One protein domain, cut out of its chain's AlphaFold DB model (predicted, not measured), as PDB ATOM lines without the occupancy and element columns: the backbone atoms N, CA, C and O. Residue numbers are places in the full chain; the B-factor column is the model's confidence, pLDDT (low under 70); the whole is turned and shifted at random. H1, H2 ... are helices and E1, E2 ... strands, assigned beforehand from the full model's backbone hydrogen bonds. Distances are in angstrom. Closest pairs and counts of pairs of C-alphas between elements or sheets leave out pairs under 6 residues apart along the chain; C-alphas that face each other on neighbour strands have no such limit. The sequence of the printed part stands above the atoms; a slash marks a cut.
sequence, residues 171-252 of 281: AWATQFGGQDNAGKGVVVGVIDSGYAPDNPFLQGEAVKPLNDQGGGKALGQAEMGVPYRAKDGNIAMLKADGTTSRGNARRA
ATOM      1  N   ALA A 171      50.712  73.767  -4.586       87.88
ATOM      2  CA  ALA A 171      49.927  74.738  -5.355       87.88
ATOM      3  C   ALA A 171      50.189  74.659  -6.873       87.88
ATOM      4  O   ALA A 171      49.258  74.784  -7.666       87.88
ATOM      5  N   TRP A 172      51.430  74.392  -7.302       90.25
ATOM      6  CA  TRP A 172      51.763  74.261  -8.727       90.25
ATOM      7  C   TRP A 172      51.042  73.091  -9.395       90.25
ATOM      8  O   TRP A 172      50.449  73.267 -10.458       90.25
ATOM      9  N   ALA A 173      51.027  71.917  -8.761       88.25
ATOM     10  CA  ALA A 173      50.346  70.740  -9.298       88.25
ATOM     11  C   ALA A 173      48.816  70.893  -9.268       88.25
ATOM     12  O   ALA A 173      48.145  70.577 -10.248       88.25
ATOM     13  N   THR A 174      48.271  71.404  -8.163       89.62
ATOM     14  CA  THR A 174      46.823  71.385  -7.898       89.62
ATOM     15  C   THR A 174      46.055  72.565  -8.489       89.62
ATOM     16  O   THR A 174      44.876  72.412  -8.797       89.62
ATOM     17  N   GLN A 175      46.689  73.730  -8.666       87.00
ATOM     18  CA  GLN A 175      46.004  74.948  -9.127       87.00
ATOM     19  C   GLN A 175      46.435  75.403 -10.518       87.00
ATOM     20  O   GLN A 175      45.645  76.025 -11.226       87.00
ATOM     21  N   PHE A 176      47.672  75.108 -10.916       88.19
ATOM     22  CA  PHE A 176      48.245  75.650 -12.148       88.19
ATOM     23  C   PHE A 176      48.487  74.592 -13.223       88.19
ATOM     24  O   PHE A 176      48.902  74.942 -14.317       88.19
ATOM     25  N   GLY A 177      48.179  73.317 -12.967       87.94
ATOM     26  CA  GLY A 177      48.393  72.244 -13.944       87.94
ATOM     27  C   GLY A 177      49.866  71.861 -14.095       87.94
ATOM     28  O   GLY A 177      50.300  71.497 -15.185       87.94
ATOM     29  N   GLY A 178      50.640  71.977 -13.014       88.75
ATOM     30  CA  GLY A 178      52.056  71.629 -12.958       88.75
ATOM     31  C   GLY A 178      52.987  72.840 -12.897       88.75
ATOM     32  O   GLY A 178      52.588  73.986 -13.102       88.75
ATOM     33  N   GLN A 179      54.257  72.561 -12.603       85.31
ATOM     34  CA  GLN A 179      55.305  73.574 -12.460       85.31
ATOM     35  C   GLN A 179      55.527  74.377 -13.751       85.31
ATOM     36  O   GLN A 179      55.676  75.592 -13.675       85.31
ATOM     37  N   ASP A 180      55.446  73.740 -14.923       84.62
ATOM     38  CA  ASP A 180      55.655  74.393 -16.230       84.62
ATOM     39  C   ASP A 180      54.607  75.470 -16.553       84.62
ATOM     40  O   ASP A 180      54.838  76.370 -17.361       84.62
ATOM     41  N   ASN A 181      53.437  75.387 -15.922       86.56
ATOM     42  CA  ASN A 181      52.337  76.328 -16.107       86.56
ATOM     43  C   ASN A 181      52.263  77.375 -14.983       86.56
ATOM     44  O   ASN A 181      51.592  78.402 -15.135       86.56
ATOM     45  N   ALA A 182      52.953  77.149 -13.862       87.56
ATOM     46  CA  ALA A 182      52.951  78.062 -12.731       87.56
ATOM     47  C   ALA A 182      53.570  79.417 -13.125       87.56
ATOM     48  O   ALA A 182      54.713  79.502 -13.561       87.56
ATOM     49  N   GLY A 183      52.796  80.498 -12.981       88.19
ATOM     50  CA  GLY A 183      53.241  81.857 -13.318       88.19
ATOM     51  C   GLY A 183      53.245  82.194 -14.815       88.19
ATOM     52  O   GLY A 183      53.658  83.299 -15.184       88.19
ATOM     53  N   LYS A 184      52.754  81.308 -15.695       90.19
ATOM     54  CA  LYS A 184      52.668  81.588 -17.135       90.19
ATOM     55  C   LYS A 184      51.831  82.845 -17.401       90.19
ATOM     56  O   LYS A 184      50.716  82.991 -16.910       90.19
ATOM     57  N   GLY A 185      52.378  83.778 -18.183       88.94
ATOM     58  CA  GLY A 185      51.714  85.056 -18.473       88.94
ATOM     59  C   GLY A 185      51.791  86.085 -17.335       88.94
ATOM     60  O   GLY A 185      51.177  87.150 -17.432       88.94
ATOM     61  N   VAL A 186      52.544  85.820 -16.268       91.19
ATOM     62  CA  VAL A 186      52.772  86.764 -15.168       91.19
ATOM     63  C   VAL A 186      54.143  87.420 -15.332       91.19
ATOM     64  O   VAL A 186      55.112  86.784 -15.724       91.19
ATOM     65  N   VAL A 187      54.222  88.720 -15.041       88.88
ATOM     66  CA  VAL A 187      55.497  89.450 -14.958       88.88
ATOM     67  C   VAL A 187      55.621  89.963 -13.543       88.88
ATOM     68  O   VAL A 187      54.711  90.651 -13.076       88.88
ATOM     69  N   VAL A 188      56.737  89.639 -12.897       89.94
ATOM     70  CA  VAL A 188      57.059  90.064 -11.535       89.94
ATOM     71  C   VAL A 188      58.190  91.083 -11.608       89.94
ATOM     72  O   VAL A 188      59.251  90.805 -12.162       89.94
ATOM     73  N   GLY A 189      57.948  92.283 -11.082       89.19
ATOM     74  CA  GLY A 189      58.997  93.274 -10.862       89.19
ATOM     75  C   GLY A 189      59.604  93.065  -9.483       89.19
ATOM     76  O   GLY A 189      58.878  93.100  -8.495       89.19
ATOM     77  N   VAL A 190      60.916  92.857  -9.421       90.19
ATOM     78  CA  VAL A 190      61.657  92.696  -8.165       90.19
ATOM     79  C   VAL A 190      62.457  93.973  -7.914       90.19
ATOM     80  O   VAL A 190      63.271  94.365  -8.750       90.19
ATOM     81  N   ILE A 191      62.188  94.650  -6.794       88.69
ATOM     82  CA  ILE A 191      62.945  95.824  -6.337       88.69
ATOM     83  C   ILE A 191      63.884  95.345  -5.232       88.69
ATOM     84  O   ILE A 191      63.483  95.242  -4.080       88.69
ATOM     85  N   ASP A 192      65.115  95.026  -5.616       88.31
ATOM     86  CA  ASP A 192      66.165  94.508  -4.735       88.31
ATOM     87  C   ASP A 192      67.516  95.132  -5.147       88.31
ATOM     88  O   ASP A 192      67.587  95.981  -6.041       88.31
ATOM     89  N   SER A 193      68.600  94.684  -4.525       87.69
ATOM     90  CA  SER A 193      70.001  94.914  -4.881       87.69
ATOM     91  C   SER A 193      70.363  94.537  -6.328       87.69
ATOM     92  O   SER A 193      71.370  95.014  -6.853       87.69
ATOM     93  N   GLY A 194      69.543  93.718  -6.992       87.25
ATOM     94  CA  GLY A 194      69.723  93.285  -8.375       87.25
ATOM     95  C   GLY A 194      69.571  91.773  -8.522       87.25
ATOM     96  O   GLY A 194      68.953  91.113  -7.695       87.25
ATOM     97  N   TYR A 195      70.130  91.221  -9.597       86.38
ATOM     98  CA  TYR A 195      70.255  89.776  -9.804       86.38
ATOM     99  C   TYR A 195      71.603  89.467 -10.461       86.38
ATOM    100  O   TYR A 195      72.199  90.351 -11.078       86.38
ATOM    101  N   ALA A 196      72.079  88.226 -10.337       89.31
ATOM    102  CA  ALA A 196      73.274  87.741 -11.029       89.31
ATOM    103  C   ALA A 196      72.881  87.221 -12.428       89.31
ATOM    104  O   ALA A 196      72.323  86.125 -12.521       89.31
ATOM    105  N   PRO A 197      73.103  87.988 -13.515       83.75
ATOM    106  CA  PRO A 197      72.559  87.657 -14.834       83.75
ATOM    107  C   PRO A 197      73.215  86.442 -15.497       83.75
ATOM    108  O   PRO A 197      72.671  85.899 -16.452       83.75
ATOM    109  N   ASP A 198      74.382  86.031 -15.014       85.38
ATOM    110  CA  ASP A 198      75.143  84.871 -15.465       85.38
ATOM    111  C   ASP A 198      74.813  83.588 -14.684       85.38
ATOM    112  O   ASP A 198      75.238  82.503 -15.093       85.38
ATOM    113  N   ASN A 199      74.022  83.678 -13.607       89.50
ATOM    114  CA  ASN A 199      73.606  82.516 -12.826       89.50
ATOM    115  C   ASN A 199      72.809  81.531 -13.709       89.50
ATOM    116  O   ASN A 199      71.775  81.927 -14.253       89.50
ATOM    117  N   PRO A 200      73.221  80.249 -13.817       89.12
ATOM    118  CA  PRO A 200      72.527  79.236 -14.617       89.12
ATOM    119  C   PRO A 200      71.024  79.107 -14.331       89.12
ATOM    120  O   PRO A 200      70.261  78.845 -15.253       89.12
ATOM    121  N   PHE A 201      70.577  79.355 -13.095       85.38
ATOM    122  CA  PHE A 201      69.150  79.318 -12.730       85.38
ATOM    123  C   PHE A 201      68.307  80.424 -13.379       85.38
ATOM    124  O   PHE A 201      67.085  80.312 -13.423       85.38
ATOM    125  N   LEU A 202      68.942  81.498 -13.852       86.44
ATOM    126  CA  LEU A 202      68.285  82.637 -14.496       86.44
ATOM    127  C   LEU A 202      68.558  82.687 -16.004       86.44
ATOM    128  O   LEU A 202      68.105  83.614 -16.679       86.44
ATOM    129  N   GLN A 203      69.291  81.709 -16.546       83.44
ATOM    130  CA  GLN A 203      69.551  81.641 -17.977       83.44
ATOM    131  C   GLN A 203      68.274  81.227 -18.711       83.44
ATOM    132  O   GLN A 203      67.749  80.134 -18.522       83.44
ATOM    133  N   GLY A 204      67.775  82.132 -19.548       80.56
ATOM    134  CA  GLY A 204      66.670  81.871 -20.461       80.56
ATOM    135  C   GLY A 204      67.150  81.581 -21.880       80.56
ATOM    136  O   GLY A 204      68.304  81.820 -22.240       80.56
ATOM    137  N   GLU A 205      66.227  81.118 -22.712       85.06
ATOM    138  CA  GLU A 205      66.460  80.977 -24.145       85.06
ATOM    139  C   GLU A 205      66.555  82.341 -24.845       85.06
ATOM    140  O   GLU A 205      66.037  83.365 -24.383       85.06
ATOM    141  N   ALA A 206      67.202  82.362 -26.012       85.81
ATOM    142  CA  ALA A 206      67.236  83.552 -26.847       85.81
ATOM    143  C   ALA A 206      65.816  83.928 -27.315       85.81
ATOM    144  O   ALA A 206      65.134  83.153 -27.982       85.81
ATOM    145  N   VAL A 207      65.387  85.153 -27.000       87.88
ATOM    146  CA  VAL A 207      64.060  85.658 -27.381       87.88
ATOM    147  C   VAL A 207      63.924  85.840 -28.895       87.88
ATOM    148  O   VAL A 207      64.803  86.404 -29.555       87.88
ATOM    149  N   LYS A 208      62.781  85.421 -29.442       88.06
ATOM    150  CA  LYS A 208      62.445  85.601 -30.861       88.06
ATOM    151  C   LYS A 208      62.051  87.060 -31.140       88.06
ATOM    152  O   LYS A 208      61.488  87.713 -30.254       88.06
ATOM    153  N   PRO A 209      62.305  87.601 -32.344       84.81
ATOM    154  CA  PRO A 209      61.733  88.881 -32.751       84.81
ATOM    155  C   PRO A 209      60.204  88.845 -32.686       84.81
ATOM    156  O   PRO A 209      59.581  87.842 -33.037       84.81
ATOM    157  N   LEU A 210      59.594  89.945 -32.254       77.00
ATOM    158  CA  LEU A 210      58.153  90.122 -32.361       77.00
ATOM    159  C   LEU A 210      57.812  90.495 -33.810       77.00
ATOM    160  O   LEU A 210      58.198  91.569 -34.278       77.00
ATOM    161  N   ASN A 211      57.055  89.638 -34.499       67.19
ATOM    162  CA  ASN A 211      56.473  89.956 -35.804       67.19
ATOM    163  C   ASN A 211      55.329  90.970 -35.615       67.19
ATOM    164  O   ASN A 211      54.163  90.620 -35.461       67.19
ATOM    165  N   ASP A 212      55.693  92.248 -35.552       59.66
ATOM    166  CA  ASP A 212      54.808  93.398 -35.346       59.66
ATOM    167  C   ASP A 212      54.637  94.170 -36.678       59.66
ATOM    168  O   ASP A 212      55.621  94.433 -37.377       59.66
ATOM    169  N   GLN A 213      53.404  94.565 -37.031       51.53
ATOM    170  CA  GLN A 213      53.113  95.534 -38.114       51.53
ATOM    171  C   GLN A 213      52.876  96.973 -37.594       51.53
ATOM    172  O   GLN A 213      52.372  97.825 -38.317       51.53
ATOM    173  N   GLY A 214      53.279  97.271 -36.362       45.25
ATOM    174  CA  GLY A 214      53.132  98.555 -35.679       45.25
ATOM    175  C   GLY A 214      51.955  98.589 -34.698       45.25
ATOM    176  O   GLY A 214      50.997  97.831 -34.818       45.25
ATOM    177  N   GLY A 215      52.021  99.485 -33.707       46.62
ATOM    178  CA  GLY A 215      50.885  99.809 -32.827       46.62
ATOM    179  C   GLY A 215      50.759  98.988 -31.538       46.62
ATOM    180  O   GLY A 215      49.785  99.138 -30.805       46.62
ATOM    181  N   GLY A 216      51.731  98.132 -31.218       46.50
ATOM    182  CA  GLY A 216      51.845  97.540 -29.883       46.50
ATOM    183  C   GLY A 216      50.827  96.453 -29.526       46.50
ATOM    184  O   GLY A 216      50.854  95.980 -28.390       46.50
ATOM    185  N   LYS A 217      50.002  96.002 -30.477       48.03
ATOM    186  CA  LYS A 217      49.330  94.702 -30.395       48.03
ATOM    187  C   LYS A 217      50.261  93.640 -30.961       48.03
ATOM    188  O   LYS A 217      50.661  93.723 -32.119       48.03
ATOM    189  N   ALA A 218      50.575  92.626 -30.163       50.78
ATOM    190  CA  ALA A 218      51.077  91.389 -30.727       50.78
ATOM    191  C   ALA A 218      50.015  90.840 -31.692       50.78
ATOM    192  O   ALA A 218      48.895  90.528 -31.289       50.78
ATOM    193  N   LEU A 219      50.342  90.798 -32.981       46.84
ATOM    194  CA  LEU A 219      49.476  90.260 -34.022       46.84
ATOM    195  C   LEU A 219      49.307  88.762 -33.798       46.84
ATOM    196  O   LEU A 219      50.201  88.038 -34.202       46.84
ATOM    197  N   GLY A 220      48.225  88.308 -33.153       52.09
ATOM    198  CA  GLY A 220      47.634  86.955 -33.256       52.09
ATOM    199  C   GLY A 220      48.532  85.704 -33.132       52.09
ATOM    200  O   GLY A 220      48.029  84.601 -33.283       52.09
ATOM    201  N   GLN A 221      49.829  85.858 -32.876       62.72
ATOM    202  CA  GLN A 221      50.892  84.852 -32.958       62.72
ATOM    203  C   GLN A 221      51.775  84.874 -31.706       62.72
ATOM    204  O   GLN A 221      52.562  83.957 -31.505       62.72
ATOM    205  N   ALA A 222      51.686  85.915 -30.865       74.19
ATOM    206  CA  ALA A 222      52.428  85.923 -29.613       74.19
ATOM    207  C   ALA A 222      51.719  85.046 -28.590       74.19
ATOM    208  O   ALA A 222      50.615  85.346 -28.135       74.19
ATOM    209  N   GLU A 223      52.397  83.978 -28.212       85.88
ATOM    210  CA  GLU A 223      51.961  83.105 -27.138       85.88
ATOM    211  C   GLU A 223      52.046  83.808 -25.774       85.88
ATOM    212  O   GLU A 223      53.012  84.509 -25.455       85.88
ATOM    213  N   MET A 224      51.018  83.601 -24.949       87.38
ATOM    214  CA  MET A 224      50.970  84.093 -23.573       87.38
ATOM    215  C   MET A 224      52.148  83.548 -22.757       87.38
ATOM    216  O   MET A 224      52.400  82.343 -22.739       87.38
ATOM    217  N   GLY A 225      52.830  84.436 -22.030       87.12
ATOM    218  CA  GLY A 225      53.983  84.081 -21.196       87.12
ATOM    219  C   GLY A 225      55.299  83.906 -21.955       87.12
ATOM    220  O   GLY A 225      56.321  83.704 -21.310       87.12
ATOM    221  N   VAL A 226      55.302  84.023 -23.286       89.31
ATOM    222  CA  VAL A 226      56.531  83.959 -24.085       89.31
ATOM    223  C   VAL A 226      57.091  85.373 -24.291       89.31
ATOM    224  O   VAL A 226      56.359  86.256 -24.754       89.31
ATOM    225  N   PRO A 227      58.363  85.636 -23.937       89.56
ATOM    226  CA  PRO A 227      59.003  86.924 -24.184       89.56
ATOM    227  C   PRO A 227      59.500  87.050 -25.633       89.56
ATOM    228  O   PRO A 227      60.147  86.155 -26.175       89.56
ATOM    229  N   TYR A 228      59.262  88.215 -26.235       87.69
ATOM    230  CA  TYR A 228      59.693  88.571 -27.588       87.69
ATOM    231  C   TYR A 228      60.539  89.845 -27.581       87.69
ATOM    232  O   TYR A 228      60.345  90.733 -26.750       87.69
ATOM    233  N   ARG A 229      61.445  89.975 -28.553       88.44
ATOM    234  CA  ARG A 229      62.201  91.208 -28.808       88.44
ATOM    235  C   ARG A 229      61.406  92.138 -29.723       88.44
ATOM    236  O   ARG A 229      61.186  91.820 -30.889       88.44
ATOM    237  N   ALA A 230      60.999  93.291 -29.209       83.81
ATOM    238  CA  ALA A 230      60.353  94.343 -29.986       83.81
ATOM    239  C   ALA A 230      61.363  95.107 -30.870       83.81
ATOM    240  O   ALA A 230      62.578  95.026 -30.672       83.81
ATOM    241  N   LYS A 231      60.854  95.857 -31.860       81.38
ATOM    242  CA  LYS A 231      61.666  96.620 -32.834       81.38
ATOM    243  C   LYS A 231      62.555  97.689 -32.193       81.38
ATOM    244  O   LYS A 231      63.624  97.982 -32.709       81.38
ATOM    245  N   ASP A 232      62.124  98.240 -31.064       82.38
ATOM    246  CA  ASP A 232      62.874  99.199 -30.244       82.38
ATOM    247  C   ASP A 232      63.971  98.533 -29.385       82.38
ATOM    248  O   ASP A 232      64.640  99.196 -28.596       82.38
ATOM    249  N   GLY A 233      64.156  97.215 -29.518       83.94
ATOM    250  CA  GLY A 233      65.129  96.426 -28.768       83.94
ATOM    251  C   GLY A 233      64.647  95.975 -27.389       83.94
ATOM    252  O   GLY A 233      65.328  95.151 -26.772       83.94
ATOM    253  N   ASN A 234      63.485  96.447 -26.926       87.38
ATOM    254  CA  ASN A 234      62.907  96.080 -25.635       87.38
ATOM    255  C   ASN A 234      62.291  94.675 -25.658       87.38
ATOM    256  O   ASN A 234      62.015  94.103 -26.713       87.38
ATOM    257  N   ILE A 235      62.059  94.117 -24.472       87.62
ATOM    258  CA  ILE A 235      61.323  92.861 -24.311       87.62
ATOM    259  C   ILE A 235      59.839  93.170 -24.175       87.62
ATOM    260  O   ILE A 235      59.456  94.047 -23.400       87.62
ATOM    261  N   ALA A 236      59.009  92.433 -24.906       88.00
ATOM    262  CA  ALA A 236      57.558  92.462 -24.804       88.00
ATOM    263  C   ALA A 236      57.020  91.064 -24.477       88.00
ATOM    264  O   ALA A 236      57.519  90.072 -25.002       88.00
ATOM    265  N   MET A 237      55.994  90.978 -23.631       88.38
ATOM    266  CA  MET A 237      55.361  89.704 -23.271       88.38
ATOM    267  C   MET A 237      53.851  89.876 -23.128       88.38
ATOM    268  O   MET A 237      53.402  90.785 -22.422       88.38
ATOM    269  N   LEU A 238      53.076  88.995 -23.767       86.94
ATOM    270  CA  LEU A 238      51.631  88.916 -23.556       86.94
ATOM    271  C   LEU A 238      51.352  88.304 -22.177       86.94
ATOM    272  O   LEU A 238      51.808  87.199 -21.869       86.94
ATOM    273  N   LYS A 239      50.617  89.043 -21.345       88.12
ATOM    274  CA  LYS A 239      50.212  88.629 -20.003       88.12
ATOM    275  C   LYS A 239      48.884  87.872 -20.027       88.12
ATOM    276  O   LYS A 239      48.120  87.963 -20.985       88.12
ATOM    277  N   ALA A 240      48.594  87.172 -18.933       88.19
ATOM    278  CA  ALA A 240      47.348  86.422 -18.758       88.19
ATOM    279  C   ALA A 240      46.080  87.297 -18.742       88.19
ATOM    280  O   ALA A 240      45.004  86.828 -19.088       88.19
ATOM    281  N   ASP A 241      46.205  88.582 -18.403       82.88
ATOM    282  CA  ASP A 241      45.111  89.564 -18.446       82.88
ATOM    283  C   ASP A 241      44.877  90.163 -19.850       82.88
ATOM    284  O   ASP A 241      44.113  91.115 -20.010       82.88
ATOM    285  N   GLY A 242      45.560  89.644 -20.878       81.31
ATOM    286  CA  GLY A 242      45.485  90.128 -22.257       81.31
ATOM    287  C   GLY A 242      46.271  91.417 -22.520       81.31
ATOM    288  O   GLY A 242      46.321  91.884 -23.660       81.31
ATOM    289  N   THR A 243      46.909  92.004 -21.503       82.50
ATOM    290  CA  THR A 243      47.777  93.175 -21.674       82.50
ATOM    291  C   THR A 243      49.199  92.769 -22.063       82.50
ATOM    292  O   THR A 243      49.608  91.616 -21.937       82.50
ATOM    293  N   THR A 244      49.985  93.715 -22.576       82.25
ATOM    294  CA  THR A 244      51.393  93.479 -22.929       82.25
ATOM    295  C   THR A 244      52.308  94.174 -21.930       82.25
ATOM    296  O   THR A 244      52.250  95.394 -21.767       82.25
ATOM    297  N   SER A 245      53.188  93.406 -21.292       84.69
ATOM    298  CA  SER A 245      54.302  93.963 -20.526       84.69
ATOM    299  C   SER A 245      55.417  94.403 -21.464       84.69
ATOM    300  O   SER A 245      55.662  93.744 -22.475       84.69
ATOM    301  N   ARG A 246      56.116  95.487 -21.115       84.94
ATOM    302  CA  ARG A 246      57.338  95.934 -21.793       84.94
ATOM    303  C   ARG A 246      58.416  96.241 -20.765       84.94
ATOM    304  O   ARG A 246      58.143  96.947 -19.795       84.94
ATOM    305  N   GLY A 247      59.617  95.729 -20.997       79.94
ATOM    306  CA  GLY A 247      60.792  95.940 -20.153       79.94
ATOM    307  C   GLY A 247      62.025  96.242 -20.995       79.94
ATOM    308  O   GLY A 247      62.115  95.826 -22.151       79.94
ATOM    309  N   ASN A 248      62.979  96.972 -20.423       76.62
ATOM    310  CA  ASN A 248      64.248  97.224 -21.093       76.62
ATOM    311  C   ASN A 248      65.044  95.922 -21.242       76.62
ATOM    312  O   ASN A 248      65.153  95.126 -20.312       76.62
ATOM    313  N   ALA A 249      65.637  95.710 -22.414       63.59
ATOM    314  CA  ALA A 249      66.614  94.645 -22.577       63.59
ATOM    315  C   ALA A 249      67.976  95.159 -22.097       63.59
ATOM    316  O   ALA A 249      68.567  96.039 -22.723       63.59
ATOM    317  N   ARG A 250      68.500  94.607 -21.001       61.50
ATOM    318  CA  ARG A 250      69.923  94.751 -20.668       61.50
ATOM    319  C   ARG A 250      70.654  93.502 -21.127       61.50
ATOM    320  O   ARG A 250      70.260  92.389 -20.801       61.50
ATOM    321  N   ARG A 251      71.707  93.693 -21.919       54.84
ATOM    322  CA  ARG A 251      72.625  92.613 -22.278       54.84
ATOM    323  C   ARG A 251      73.388  92.238 -21.004       54.84
ATOM    324  O   ARG A 251      73.899  93.137 -20.338       54.84
ATOM    325  N   ALA A 252      73.457  90.952 -20.666       51.47
ATOM    326  CA  ALA A 252      74.420  90.492 -19.674       51.47
ATOM    327  C   ALA A 252      75.810  90.887 -20.192       51.47
ATOM    328  O   ALA A 252      76.191  90.512 -21.304       51.47
TER     329      ALA A 252
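Overview. This is residues 171 to 252 of the 281 residues of the protein "Protein involved in negative regulation of catalytic" of Arthrobacter sp. Hiyo6 (UniProt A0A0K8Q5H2). What shape? With little regular structure, a short helix, H1, leads by a long winding link to a small sheet, E1 E2 E3, a meander, each strand the antiparallel neighbour of the one before. Residues 190 to 195 stick out. How large? The 82 printed residues, 16 in named elements of mixed class, are only just compact, close to loose: radius of gyration of the C-alphas 14.0 A, spans 38 by 30 by 22 A.

Arrangement. Where is the helix? H1, residues 171 to 175, is not on the sheet; its O i to N i+4 pair is within hydrogen-bond range. Which strands pair? E2, residues 235 to 238, forms hairpins with E1, residues 227 to 229 (N 228 to O 236, 2.8 A), and E3, residues 244 to 247 (N 237 to O 245, 3.0 A).

Along the chain. Where does H1 begin? C-alpha 171 is at (49.927, 74.738, -5.355). How long is E2? It measures 10.5 A.

Size, cuts and confidence. Any cut or long link? The printed part has no cut; H1 to E1 is long, 51 residues. Low confidence? Residues 211 to 221 and 249 to 252 are under 70.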